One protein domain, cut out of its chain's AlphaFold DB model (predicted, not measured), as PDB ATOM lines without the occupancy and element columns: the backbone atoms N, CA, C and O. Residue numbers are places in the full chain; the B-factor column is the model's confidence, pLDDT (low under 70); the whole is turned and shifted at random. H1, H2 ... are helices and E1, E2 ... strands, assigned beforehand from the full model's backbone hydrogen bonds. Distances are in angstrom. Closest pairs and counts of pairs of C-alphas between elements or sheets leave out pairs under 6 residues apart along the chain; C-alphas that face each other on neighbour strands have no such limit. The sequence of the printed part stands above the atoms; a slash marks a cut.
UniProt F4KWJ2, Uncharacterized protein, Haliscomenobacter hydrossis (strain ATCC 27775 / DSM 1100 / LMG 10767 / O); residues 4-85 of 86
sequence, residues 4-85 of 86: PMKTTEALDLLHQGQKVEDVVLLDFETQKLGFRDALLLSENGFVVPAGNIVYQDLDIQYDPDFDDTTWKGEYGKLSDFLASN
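Overview. This is residues 4 to 85 of the 86 residues of an uncharacterized protein of Haliscomenobacter hydrossis (strain ATCC 27775 / DSM 1100 / LMG 10767 / O) (UniProt F4KWJ2). With little regular structure, a small body of two helices set crosswise, H1 and H2, with loops round them, bears a long arm: residues 61 to 85, with H3 and H4, stick out and make the length. The printed part has 82 residues, of which 31 are in named elements, in the order H1, E1, H2, H3, H4; these 31 are mostly helix. The whole is extended, radius of gyration of the C-alphas 20.3 A, spanning 58 by 33 by 18 A.

Along the chain. Find C-alpha 7 at (218.141, 85.048, 188.784); there H1, residues 7 to 15, begins its 12.3 A. Next come E1, residues 23 to 25, 6.5 A; H2, 35 to 43, 12.3 A; H3, 64 to 67, 5.1 A; and H4, 78 to 83, 8.7 A, ending at (242.796, 130.549, 184.615).

Arrangement. Look at Leu 11 and Asp 37: their C-alphas, 7.0 A apart, are the closest of H1 and H2, which touch, about perpendicular at 78 degrees. E1 pairs with no named strand; its residues 24 to 25 pair, parallel, with residues 4 to 5. H3 and H4 are apart. Every O i to N i+4 pair is within hydrogen-bond range in H1, H2 and H4; H3 is too short for one.

Size, cuts and confidence. The farthest C-alphas, of Gln 18 and Ala 83, are 59.6 A apart. The printed part has no cut; the H2 to H3 link is long. No printed residue is under 70 in pLDDT.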
ATOM      1  N   PRO A   4     220.579  76.111 194.544       90.75
ATOM      2  CA  PRO A   4     220.933  76.854 193.344       90.75
ATOM      3  C   PRO A   4     219.669  77.228 192.552       90.75
ATOM      4  O   PRO A   4     218.769  76.398 192.396       90.75
ATOM      5  N   MET A   5     219.598  78.463 192.061       93.00
ATOM      6  CA  MET A   5     218.456  79.000 191.309       93.00
ATOM      7  C   MET A   5     218.931  79.997 190.250       93.00
ATOM      8  O   MET A   5     219.991  80.605 190.395       93.00
ATOM      9  N   LYS A   6     218.157  80.178 189.178       93.50
ATOM     10  CA  LYS A   6     218.399  81.272 188.228       93.50
ATOM     11  C   LYS A   6     217.889  82.600 188.772       93.50
ATOM     12  O   LYS A   6     216.881  82.644 189.474       93.50
ATOM     13  N   THR A   7     218.530  83.691 188.377       92.31
ATOM     14  CA  THR A   7     218.141  85.048 188.784       92.31
ATOM     15  C   THR A   7     216.706  85.369 188.372       92.31
ATOM     16  O   THR A   7     215.948  85.910 189.169       92.31
ATOM     17  N   THR A   8     216.293  84.967 187.167       91.88
ATOM     18  CA  THR A   8     214.919  85.178 186.679       91.88
ATOM     19  C   THR A   8     213.884  84.417 187.504       91.88
ATOM     20  O   THR A   8     212.842  84.966 187.828       91.88
ATOM     21  N   GLU A   9     214.185  83.177 187.898       92.81
ATOM     22  CA  GLU A   9     213.281  82.372 188.728       92.81
ATOM     23  C   GLU A   9     213.124  82.980 190.126       92.81
ATOM     24  O   GLU A   9     212.018  83.025 190.660       92.81
ATOM     25  N   ALA A  10     214.214  83.485 190.710       93.25
ATOM     26  CA  ALA A  10     214.160  84.183 191.991       93.25
ATOM     27  C   ALA A  10     213.312  85.461 191.896       93.25
ATOM     28  O   ALA A  10     212.462  85.691 192.753       93.25
ATOM     29  N   LEU A  11     213.492  86.252 190.836       93.88
ATOM     30  CA  LEU A  11     212.697  87.456 190.586       93.88
ATOM     31  C   LEU A  11     211.211  87.142 190.397       93.88
ATOM     32  O   LEU A  11     210.374  87.816 190.989       93.88
ATOM     33  N   ASP A  12     210.870  86.092 189.649       94.81
ATOM     34  CA  ASP A  12     209.479  85.668 189.466       94.81
ATOM     35  C   ASP A  12     208.811  85.307 190.802       94.81
ATOM     36  O   ASP A  12     207.655  85.665 191.039       94.81
ATOM     37  N   LEU A  13     209.537  84.630 191.699       94.12
ATOM     38  CA  LEU A  13     209.051  84.307 193.044       94.12
ATOM     39  C   LEU A  13     208.851  85.569 193.892       94.12
ATOM     40  O   LEU A  13     207.803  85.717 194.525       94.12
ATOM     41  N   LEU A  14     209.813  86.494 193.868       93.88
ATOM     42  CA  LEU A  14     209.731  87.756 194.608       93.88
ATOM     43  C   LEU A  14     208.577  88.635 194.104       93.88
ATOM     44  O   LEU A  14     207.824  89.179 194.912       93.88
ATOM     45  N   HIS A  15     208.354  88.707 192.790       92.62
ATOM     46  CA  HIS A  15     207.218  89.425 192.198       92.62
ATOM     47  C   HIS A  15     205.858  88.830 192.583       92.62
ATOM     48  O   HIS A  15     204.864  89.550 192.664       92.62
ATOM     49  N   GLN A  16     205.804  87.529 192.869       93.69
ATOM     50  CA  GLN A  16     204.610  86.861 193.396       93.69
ATOM     51  C   GLN A  16     204.437  87.050 194.914       93.69
ATOM     52  O   GLN A  16     203.507  86.490 195.499       93.69
ATOM     53  N   GLY A  17     205.322  87.810 195.568       90.69
ATOM     54  CA  GLY A  17     205.330  88.017 197.016       90.69
ATOM     55  C   GLY A  17     205.832  86.808 197.807       90.69
ATOM     56  O   GLY A  17     205.614  86.732 199.018       90.69
ATOM     57  N   GLN A  18     206.476  85.844 197.145       91.88
ATOM     58  CA  GLN A  18     207.094  84.706 197.817       91.88
ATOM     59  C   GLN A  18     208.462  85.100 198.368       91.88
ATOM     60  O   GLN A  18     209.153  85.955 197.823       91.88
ATOM     61  N   LYS A  19     208.872  84.442 199.452       88.12
ATOM     62  CA  LYS A  19     210.203  84.629 200.027       88.12
ATOM     63  C   LYS A  19     211.215  83.729 199.334       88.12
ATOM     64  O   LYS A  19     210.935  82.555 199.087       88.12
ATOM     65  N   VAL A  20     212.404  84.267 199.094       89.75
ATOM     66  CA  VAL A  20     213.540  83.523 198.553       89.75
ATOM     67  C   VAL A  20     214.635  83.514 199.617       89.75
ATOM     68  O   VAL A  20     215.359  84.486 199.783       89.75
ATOM     69  N   GLU A  21     214.720  82.416 200.367       88.75
ATOM     70  CA  GLU A  21     215.689  82.211 201.451       88.75
ATOM     71  C   GLU A  21     216.578  81.001 201.129       88.75
ATOM     72  O   GLU A  21     216.149  80.081 200.428       88.75
ATOM     73  N   ASP A  22     217.817  80.994 201.630       89.44
ATOM     74  CA  ASP A  22     218.800  79.927 201.390       89.44
ATOM     75  C   ASP A  22     219.018  79.609 199.895       89.44
ATOM     76  O   ASP A  22     219.128  78.445 199.505       89.44
ATOM     77  N   VAL A  23     219.094  80.628 199.034       90.38
ATOM     78  CA  VAL A  23     219.298  80.469 197.582       90.38
ATOM     79  C   VAL A  23     220.629  81.065 197.125       90.38
ATOM     80  O   VAL A  23     221.038  82.127 197.583       90.38
ATOM     81  N   VAL A  24     221.290  80.386 196.183       89.00
ATOM     82  CA  VAL A  24     222.449  80.913 195.442       89.00
ATOM     83  C   VAL A  24     222.052  81.112 193.984       89.00
ATOM     84  O   VAL A  24     221.620  80.166 193.320       89.00
ATOM     85  N   LEU A  25     222.219  82.336 193.487       90.81
ATOM     86  CA  LEU A  25     221.933  82.683 192.099       90.81
ATOM     87  C   LEU A  25     223.083  82.228 191.191       90.81
ATOM     88  O   LEU A  25     224.237  82.586 191.415       90.81
ATOM     89  N   LEU A  26     222.774  81.415 190.180       89.44
ATOM     90  CA  LEU A  26     223.777  80.749 189.337       89.44
ATOM     91  C   LEU A  26     224.340  81.623 188.209       89.44
ATOM     92  O   LEU A  26     225.476  81.433 187.788       89.44
ATOM     93  N   ASP A  27     223.527  82.526 187.676       88.12
ATOM     94  CA  ASP A  27     223.782  83.303 186.454       88.12
ATOM     95  C   ASP A  27     224.003  84.795 186.731       88.12
ATOM     96  O   ASP A  27     224.115  85.612 185.814       88.12
ATOM     97  N   PHE A  28     224.118  85.143 188.008       82.25
ATOM     98  CA  PHE A  28     224.080  86.513 188.483       82.25
ATOM     99  C   PHE A  28     225.248  87.379 188.001       82.25
ATOM    100  O   PHE A  28     225.067  88.563 187.742       82.25
ATOM    101  N   GLU A  29     226.423  86.775 187.801       79.19
ATOM    102  CA  GLU A  29     227.619  87.437 187.262       79.19
ATOM    103  C   GLU A  29     227.442  87.892 185.804       79.19
ATOM    104  O   GLU A  29     228.060  88.859 185.367       79.19
ATOM    105  N   THR A  30     226.581  87.212 185.044       83.56
ATOM    106  CA  THR A  30     226.371  87.472 183.610       83.56
ATOM    107  C   THR A  30     225.057  88.182 183.304       83.56
ATOM    108  O   THR A  30     224.898  88.746 182.220       83.56
ATOM    109  N   GLN A  31     224.115  88.159 184.243       87.12
ATOM    110  CA  GLN A  31     222.784  88.720 184.071       87.12
ATOM    111  C   GLN A  31     222.831  90.247 184.199       87.12
ATOM    112  O   GLN A  31     223.329  90.791 185.184       87.12
ATOM    113  N   LYS A  32     222.266  90.949 183.213       90.69
ATOM    114  CA  LYS A  32     221.929  92.369 183.338       90.69
ATOM    115  C   LYS A  32     220.506  92.505 183.869       90.69
ATOM    116  O   LYS A  32     219.611  91.819 183.381       90.69
ATOM    117  N   LEU A  33     220.313  93.383 184.845       90.75
ATOM    118  CA  LEU A  33     219.045  93.586 185.543       90.75
ATOM    119  C   LEU A  33     218.609  95.042 185.441       90.75
ATOM    120  O   LEU A  33     219.448  95.935 185.519       90.75
ATOM    121  N   GLY A  34     217.305  95.279 185.301       90.81
ATOM    122  CA  GLY A  34     216.753  96.621 185.473       90.81
ATOM    123  C   GLY A  34     216.926  97.099 186.916       90.81
ATOM    124  O   GLY A  34     217.062  96.288 187.838       90.81
ATOM    125  N   PHE A  35     216.902  98.415 187.128       89.81
ATOM    126  CA  PHE A  35     217.098  98.989 188.461       89.81
ATOM    127  C   PHE A  35     216.088  98.457 189.492       89.81
ATOM    128  O   PHE A  35     216.471  98.133 190.614       89.81
ATOM    129  N   ARG A  36     214.815  98.305 189.105       89.94
ATOM    130  CA  ARG A  36     213.754  97.812 190.001       89.94
ATOM    131  C   ARG A  36     213.977  96.366 190.445       89.94
ATOM    132  O   ARG A  36     213.870  96.081 191.630       89.94
ATOM    133  N   ASP A  37     214.359  95.486 189.524       92.19
ATOM    134  CA  ASP A  37     214.665  94.083 189.833       92.19
ATOM    135  C   ASP A  37     215.903  93.968 190.735       92.19
ATOM    136  O   ASP A  37     215.930  93.189 191.689       92.19
ATOM    137  N   ALA A  38     216.931  94.780 190.464       91.75
ATOM    138  CA  ALA A  38     218.130  94.851 191.294       91.75
ATOM    139  C   ALA A  38     217.824  95.356 192.716       91.75
ATOM    140  O   ALA A  38     218.374  94.835 193.693       91.75
ATOM    141  N   LEU A  39     216.933  96.344 192.840       91.25
ATOM    142  CA  LEU A  39     216.461  96.846 194.126       91.25
ATOM    143  C   LEU A  39     215.680  95.767 194.882       91.25
ATOM    144  O   LEU A  39     216.004  95.493 196.035       91.25
ATOM    145  N   LEU A  40     214.738  95.092 194.220       92.88
ATOM    146  CA  LEU A  40     213.937  94.020 194.815       92.88
ATOM    147  C   LEU A  40     214.813  92.881 195.359       92.88
ATOM    148  O   LEU A  40     214.590  92.388 196.466       92.88
ATOM    149  N   LEU A  41     215.847  92.480 194.616       92.50
ATOM    150  CA  LEU A  41     216.826  91.496 195.083       92.50
ATOM    151  C   LEU A  41     217.618  92.005 196.295       92.50
ATOM    152  O   LEU A  41     217.799  91.263 197.262       92.50
ATOM    153  N   SER A  42     218.044  93.270 196.272       91.12
ATOM    154  CA  SER A  42     218.775  93.890 197.387       91.12
ATOM    155  C   SER A  42     217.946  93.933 198.671       91.12
ATOM    156  O   SER A  42     218.446  93.593 199.743       91.12
ATOM    157  N   GLU A  43     216.661  94.275 198.569       91.94
ATOM    158  CA  GLU A  43     215.716  94.284 199.695       91.94
ATOM    159  C   GLU A  43     215.489  92.888 200.293       91.94
ATOM    160  O   GLU A  43     215.165  92.760 201.474       91.94
ATOM    161  N   ASN A  44     215.721  91.836 199.504       91.94
ATOM    162  CA  ASN A  44     215.632  90.439 199.930       91.94
ATOM    163  C   ASN A  44     217.002  89.822 200.270       91.94
ATOM    164  O   ASN A  44     217.124  88.605 200.396       91.94
ATOM    165  N   GLY A  45     218.030  90.654 200.466       89.19
ATOM    166  CA  GLY A  45     219.325  90.236 201.011       89.19
ATOM    167  C   GLY A  45     220.343  89.739 199.985       89.19
ATOM    168  O   GLY A  45     221.408  89.258 200.379       89.19
ATOM    169  N   PHE A  46     220.069  89.868 198.686       90.62
ATOM    170  CA  PHE A  46     221.055  89.583 197.645       90.62
ATOM    171  C   PHE A  46     221.962  90.796 197.412       90.62
ATOM    172  O   PHE A  46     221.511  91.934 197.376       90.62
ATOM    173  N   VAL A  47     223.259  90.568 197.212       88.75
ATOM    174  CA  VAL A  47     224.206  91.648 196.900       88.75
ATOM    175  C   VAL A  47     224.323  91.777 195.390       88.75
ATOM    176  O   VAL A  47     224.926  90.906 194.776       88.75
ATOM    177  N   VAL A  48     223.787  92.852 194.804       88.62
ATOM    178  CA  VAL A  48     223.839  93.105 193.352       88.62
ATOM    179  C   VAL A  48     225.060  93.955 192.973       88.62
ATOM    180  O   VAL A  48     225.154  95.102 193.414       88.62
ATOM    181  N   PRO A  49     226.000  93.460 192.140       87.56
ATOM    182  CA  PRO A  49     227.078  94.283 191.608       87.56
ATOM    183  C   PRO A  49     226.532  95.441 190.773       87.56
ATOM    184  O   PRO A  49     225.752  95.229 189.847       87.56
ATOM    185  N   ALA A  50     227.018  96.659 191.025       85.88
ATOM    186  CA  ALA A  50     226.606  97.849 190.275       85.88
ATOM    187  C   ALA A  50     226.801  97.692 188.754       85.88
ATOM    188  O   ALA A  50     225.981  98.156 187.970       85.88
ATOM    189  N   GLY A  51     227.850  96.975 188.331       87.75
ATOM    190  CA  GLY A  51     228.112  96.694 186.918       87.75
ATOM    191  C   GLY A  51     227.014  95.883 186.225       87.75
ATOM    192  O   GLY A  51     226.938  95.921 184.999       87.75
ATOM    193  N   ASN A  52     226.157  95.184 186.972       89.69
ATOM    194  CA  ASN A  52     225.083  94.342 186.438       89.69
ATOM    195  C   ASN A  52     223.722  95.047 186.406       89.69
ATOM    196  O   ASN A  52     222.764  94.488 185.877       89.69
ATOM    197  N   ILE A  53     223.652  96.292 186.881       91.25
ATOM    198  CA  ILE A  53     222.444  97.115 186.853       91.25
ATOM    199  C   ILE A  53     222.426  97.937 185.561       91.25
ATOM    200  O   ILE A  53     223.381  98.637 185.228       91.25
ATOM    201  N   VAL A  54     221.325  97.841 184.826       91.12
ATOM    202  CA  VAL A  54     221.024  98.659 183.653       91.12
ATOM    203  C   VAL A  54     220.012  99.707 184.074       91.12
ATOM    204  O   VAL A  54     218.903  99.381 184.492       91.12
ATOM    205  N   TYR A  55     220.408 100.966 183.946       85.56
ATOM    206  CA  TYR A  55     219.544 102.111 184.180       85.56
ATOM    207  C   TYR A  55     218.897 102.517 182.861       85.56
ATOM    208  O   TYR A  55     219.591 102.676 181.854       85.56
ATOM    209  N   GLN A  56     217.576 102.657 182.865       84.56
ATOM    210  CA  GLN A  56     216.818 103.174 181.733       84.56
ATOM    211  C   GLN A  56     216.031 104.396 182.184       84.56
ATOM    212  O   GLN A  56     215.490 104.405 183.286       84.56
ATOM    213  N   ASP A  57     215.906 105.398 181.316       81.12
ATOM    214  CA  ASP A  57     215.150 106.619 181.626       81.12
ATOM    215  C   ASP A  57     213.688 106.313 181.991       81.12
ATOM    216  O   ASP A  57     213.096 107.008 182.803       81.12
ATOM    217  N   LEU A  58     213.120 105.221 181.462       79.56
ATOM    218  CA  LEU A  58     211.773 104.753 181.809       79.56
ATOM    219  C   LEU A  58     211.626 104.350 183.291       79.56
ATOM    220  O   LEU A  58     210.518 104.378 183.829       79.56
ATOM    221  N   ASP A  59     212.721 103.960 183.948       73.81
ATOM    222  CA  ASP A  59     212.718 103.625 185.375       73.81
ATOM    223  C   ASP A  59     212.705 104.879 186.261       73.81
ATOM    224  O   ASP A  59     212.364 104.782 187.445       73.81
ATOM    225  N   ILE A  60     213.047 106.041 185.695       77.88
ATOM    226  CA  ILE A  60     213.055 107.336 186.368       77.88
ATOM    227  C   ILE A  60     211.643 107.911 186.284       77.88
ATOM    228  O   ILE A  60     211.088 108.132 185.208       77.88
ATOM    229  N   GLN A  61     211.029 108.115 187.445       80.38
ATOM    230  CA  GLN A  61     209.719 108.739 187.504       80.38
ATOM    231  C   GLN A  61     209.860 110.233 187.220       80.38
ATOM    232  O   GLN A  61     210.692 110.890 187.837       80.38
ATOM    233  N   TYR A  62     209.021 110.744 186.319       80.81
ATOM    234  CA  TYR A  62     208.899 112.179 186.097       80.81
ATOM    235  C   TYR A  62     208.468 112.875 187.391       80.81
ATOM    236  O   TYR A  62     207.453 112.502 187.994       80.81
ATOM    237  N   ASP A  63     209.230 113.886 187.780       82.50
ATOM    238  CA  ASP A  63     208.989 114.732 188.935       82.50
ATOM    239  C   ASP A  63     208.976 116.198 188.477       82.50
ATOM    240  O   ASP A  63     210.031 116.752 188.166       82.50
ATOM    241  N   PRO A  64     207.807 116.863 188.442       81.44
ATOM    242  CA  PRO A  64     207.709 118.238 187.957       81.44
ATOM    243  C   PRO A  64     208.512 119.236 188.806       81.44
ATOM    244  O   PRO A  64     208.933 120.267 188.283       81.44
ATOM    245  N   ASP A  65     208.781 118.941 190.083       81.12
ATOM    246  CA  ASP A  65     209.581 119.817 190.945       81.12
ATOM    247  C   ASP A  65     211.081 119.744 190.606       81.12
ATOM    248  O   ASP A  65     211.843 120.649 190.957       81.12
ATOM    249  N   PHE A  66     211.520 118.708 189.890       79.62
ATOM    250  CA  PHE A  66     212.900 118.553 189.427       79.62
ATOM    251  C   PHE A  66     213.043 118.770 187.920       79.62
ATOM    252  O   PHE A  66     213.909 119.542 187.505       79.62
ATOM    253  N   ASP A  67     212.198 118.125 187.121       81.56
ATOM    254  CA  ASP A  67     212.310 118.065 185.663       81.56
ATOM    255  C   ASP A  67     211.925 119.388 184.983       81.56
ATOM    256  O   ASP A  67     212.566 119.794 184.012       81.56
ATOM    257  N   ASP A  68     210.934 120.111 185.520       84.00
ATOM    258  CA  ASP A  68     210.491 121.403 184.974       84.00
ATOM    259  C   ASP A  68     211.162 122.603 185.674       84.00
ATOM    260  O   ASP A  68     211.008 123.764 185.266       84.00
ATOM    261  N   THR A  69     211.938 122.351 186.730       83.00
ATOM    262  CA  THR A  69     212.570 123.413 187.512       83.00
ATOM    263  C   THR A  69     213.817 123.944 186.815       83.00
ATOM    264  O   THR A  69     214.864 123.306 186.732       83.00
ATOM    265  N   THR A  70     213.743 125.199 186.371       78.88
ATOM    266  CA  THR A  70     214.921 125.938 185.902       78.88
ATOM    267  C   THR A  70     215.631 126.605 187.079       78.88
ATOM    268  O   THR A  70     215.193 127.640 187.588       78.88
ATOM    269  N   TRP A  71     216.767 126.045 187.487       78.88
ATOM    270  CA  TRP A  71     217.607 126.607 188.542       78.88
ATOM    271  C   TRP A  71     218.396 127.807 188.008       78.88
ATOM    272  O   TRP A  71     219.276 127.672 187.158       78.88
ATOM    273  N   LYS A  72     218.088 129.011 188.501       77.44
ATOM    274  CA  LYS A  72     218.904 130.202 188.238       77.44
ATOM    275  C   LYS A  72     220.037 130.261 189.257       77.44
ATOM    276  O   LYS A  72     219.794 130.566 190.420       77.44
ATOM    277  N   GLY A  73     221.258 129.988 188.814       74.94
ATOM    278  CA  GLY A  73     222.473 130.193 189.597       74.94
ATOM    279  C   GLY A  73     223.393 131.226 188.954       74.94
ATOM    280  O   GLY A  73     223.438 131.364 187.731       74.94
ATOM    281  N   GLU A  74     224.150 131.942 189.782       76.75
ATOM    282  CA  GLU A  74     225.340 132.661 189.330       76.75
ATOM    283  C   GLU A  74     226.489 131.658 189.243       76.75
ATOM    284  O   GLU A  74     227.186 131.378 190.218       76.75
ATOM    285  N   TYR A  75     226.647 131.052 188.071       75.81
ATOM    286  CA  TYR A  75     227.747 130.135 187.811       75.81
ATOM    287  C   TYR A  75     228.943 130.925 187.281       75.81
ATOM    288  O   TYR A  75     228.832 131.654 186.292       75.81
ATOM    289  N   GLY A  76     230.103 130.770 187.921       74.69
ATOM    290  CA  GLY A  76     231.365 131.227 187.343       74.69
ATOM    291  C   GLY A  76     231.641 130.489 186.031       74.69
ATOM    292  O   GLY A  76     231.263 129.325 185.871       74.69
ATOM    293  N   LYS A  77     232.296 131.145 185.068       84.12
ATOM    294  CA  LYS A  77     232.684 130.451 183.837       84.12
ATOM    295  C   LYS A  77     233.805 129.470 184.152       84.12
ATOM    296  O   LYS A  77     234.754 129.804 184.858       84.12
ATOM    297  N   LEU A  78     233.741 128.282 183.550       78.81
ATOM    298  CA  LEU A  78     234.813 127.289 183.657       78.81
ATOM    299  C   LEU A  78     236.173 127.873 183.229       78.81
ATOM    300  O   LEU A  78     237.193 127.543 183.822       78.81
ATOM    301  N   SER A  79     236.181 128.791 182.255       85.06
ATOM    302  CA  SER A  79     237.379 129.532 181.841       85.06
ATOM    303  C   SER A  79     238.053 130.269 182.993       85.06
ATOM    304  O   SER A  79     239.276 130.259 183.095       85.06
ATOM    305  N   ASP A  80     237.259 130.884 183.865       85.31
ATOM    306  CA  ASP A  80     237.754 131.739 184.937       85.31
ATOM    307  C   ASP A  80     238.363 130.867 186.045       85.31
ATOM    308  O   ASP A  80     239.431 131.172 186.575       85.31
ATOM    309  N   PHE A  81     237.749 129.712 186.324       82.00
ATOM    310  CA  PHE A  81     238.298 128.707 187.237       82.00
ATOM    311  C   PHE A  81     239.627 128.121 186.739       82.00
ATOM    312  O   PHE A  81     240.575 127.997 187.514       82.00
ATOM    313  N   LEU A  82     239.711 127.773 185.452       85.50
ATOM    314  CA  LEU A  82     240.923 127.197 184.862       85.50
ATOM    315  C   LEU A  82     242.080 128.204 184.830       85.50
ATOM    316  O   LEU A  82     243.218 127.821 185.085       85.50
ATOM    317  N   ALA A  83     241.794 129.484 184.581       84.56
ATOM    318  CA  ALA A  83     242.796 130.549 184.615       84.56
ATOM    319  C   ALA A  83     243.328 130.834 186.034       84.56
ATOM    320  O   ALA A  83     244.456 131.289 186.183       84.56
ATOM    321  N   SER A  84     242.529 130.561 187.069       79.69
ATOM    322  CA  SER A  84     242.889 130.800 188.477       79.69
ATOM    323  C   SER A  84     243.794 129.717 189.084       79.69
ATOM    324  O   SER A  84     244.293 129.898 190.191       79.69
ATOM    325  N   ASN A  85     243.955 128.579 188.403       73.00
ATOM    326  CA  ASN A  85     244.661 127.393 188.902       73.00
ATOM    327  C   ASN A  85     245.815 126.950 187.975       73.00
ATOM    328  O   ASN A  85     246.194 125.776 187.983       73.00
TER     329      ASN A  85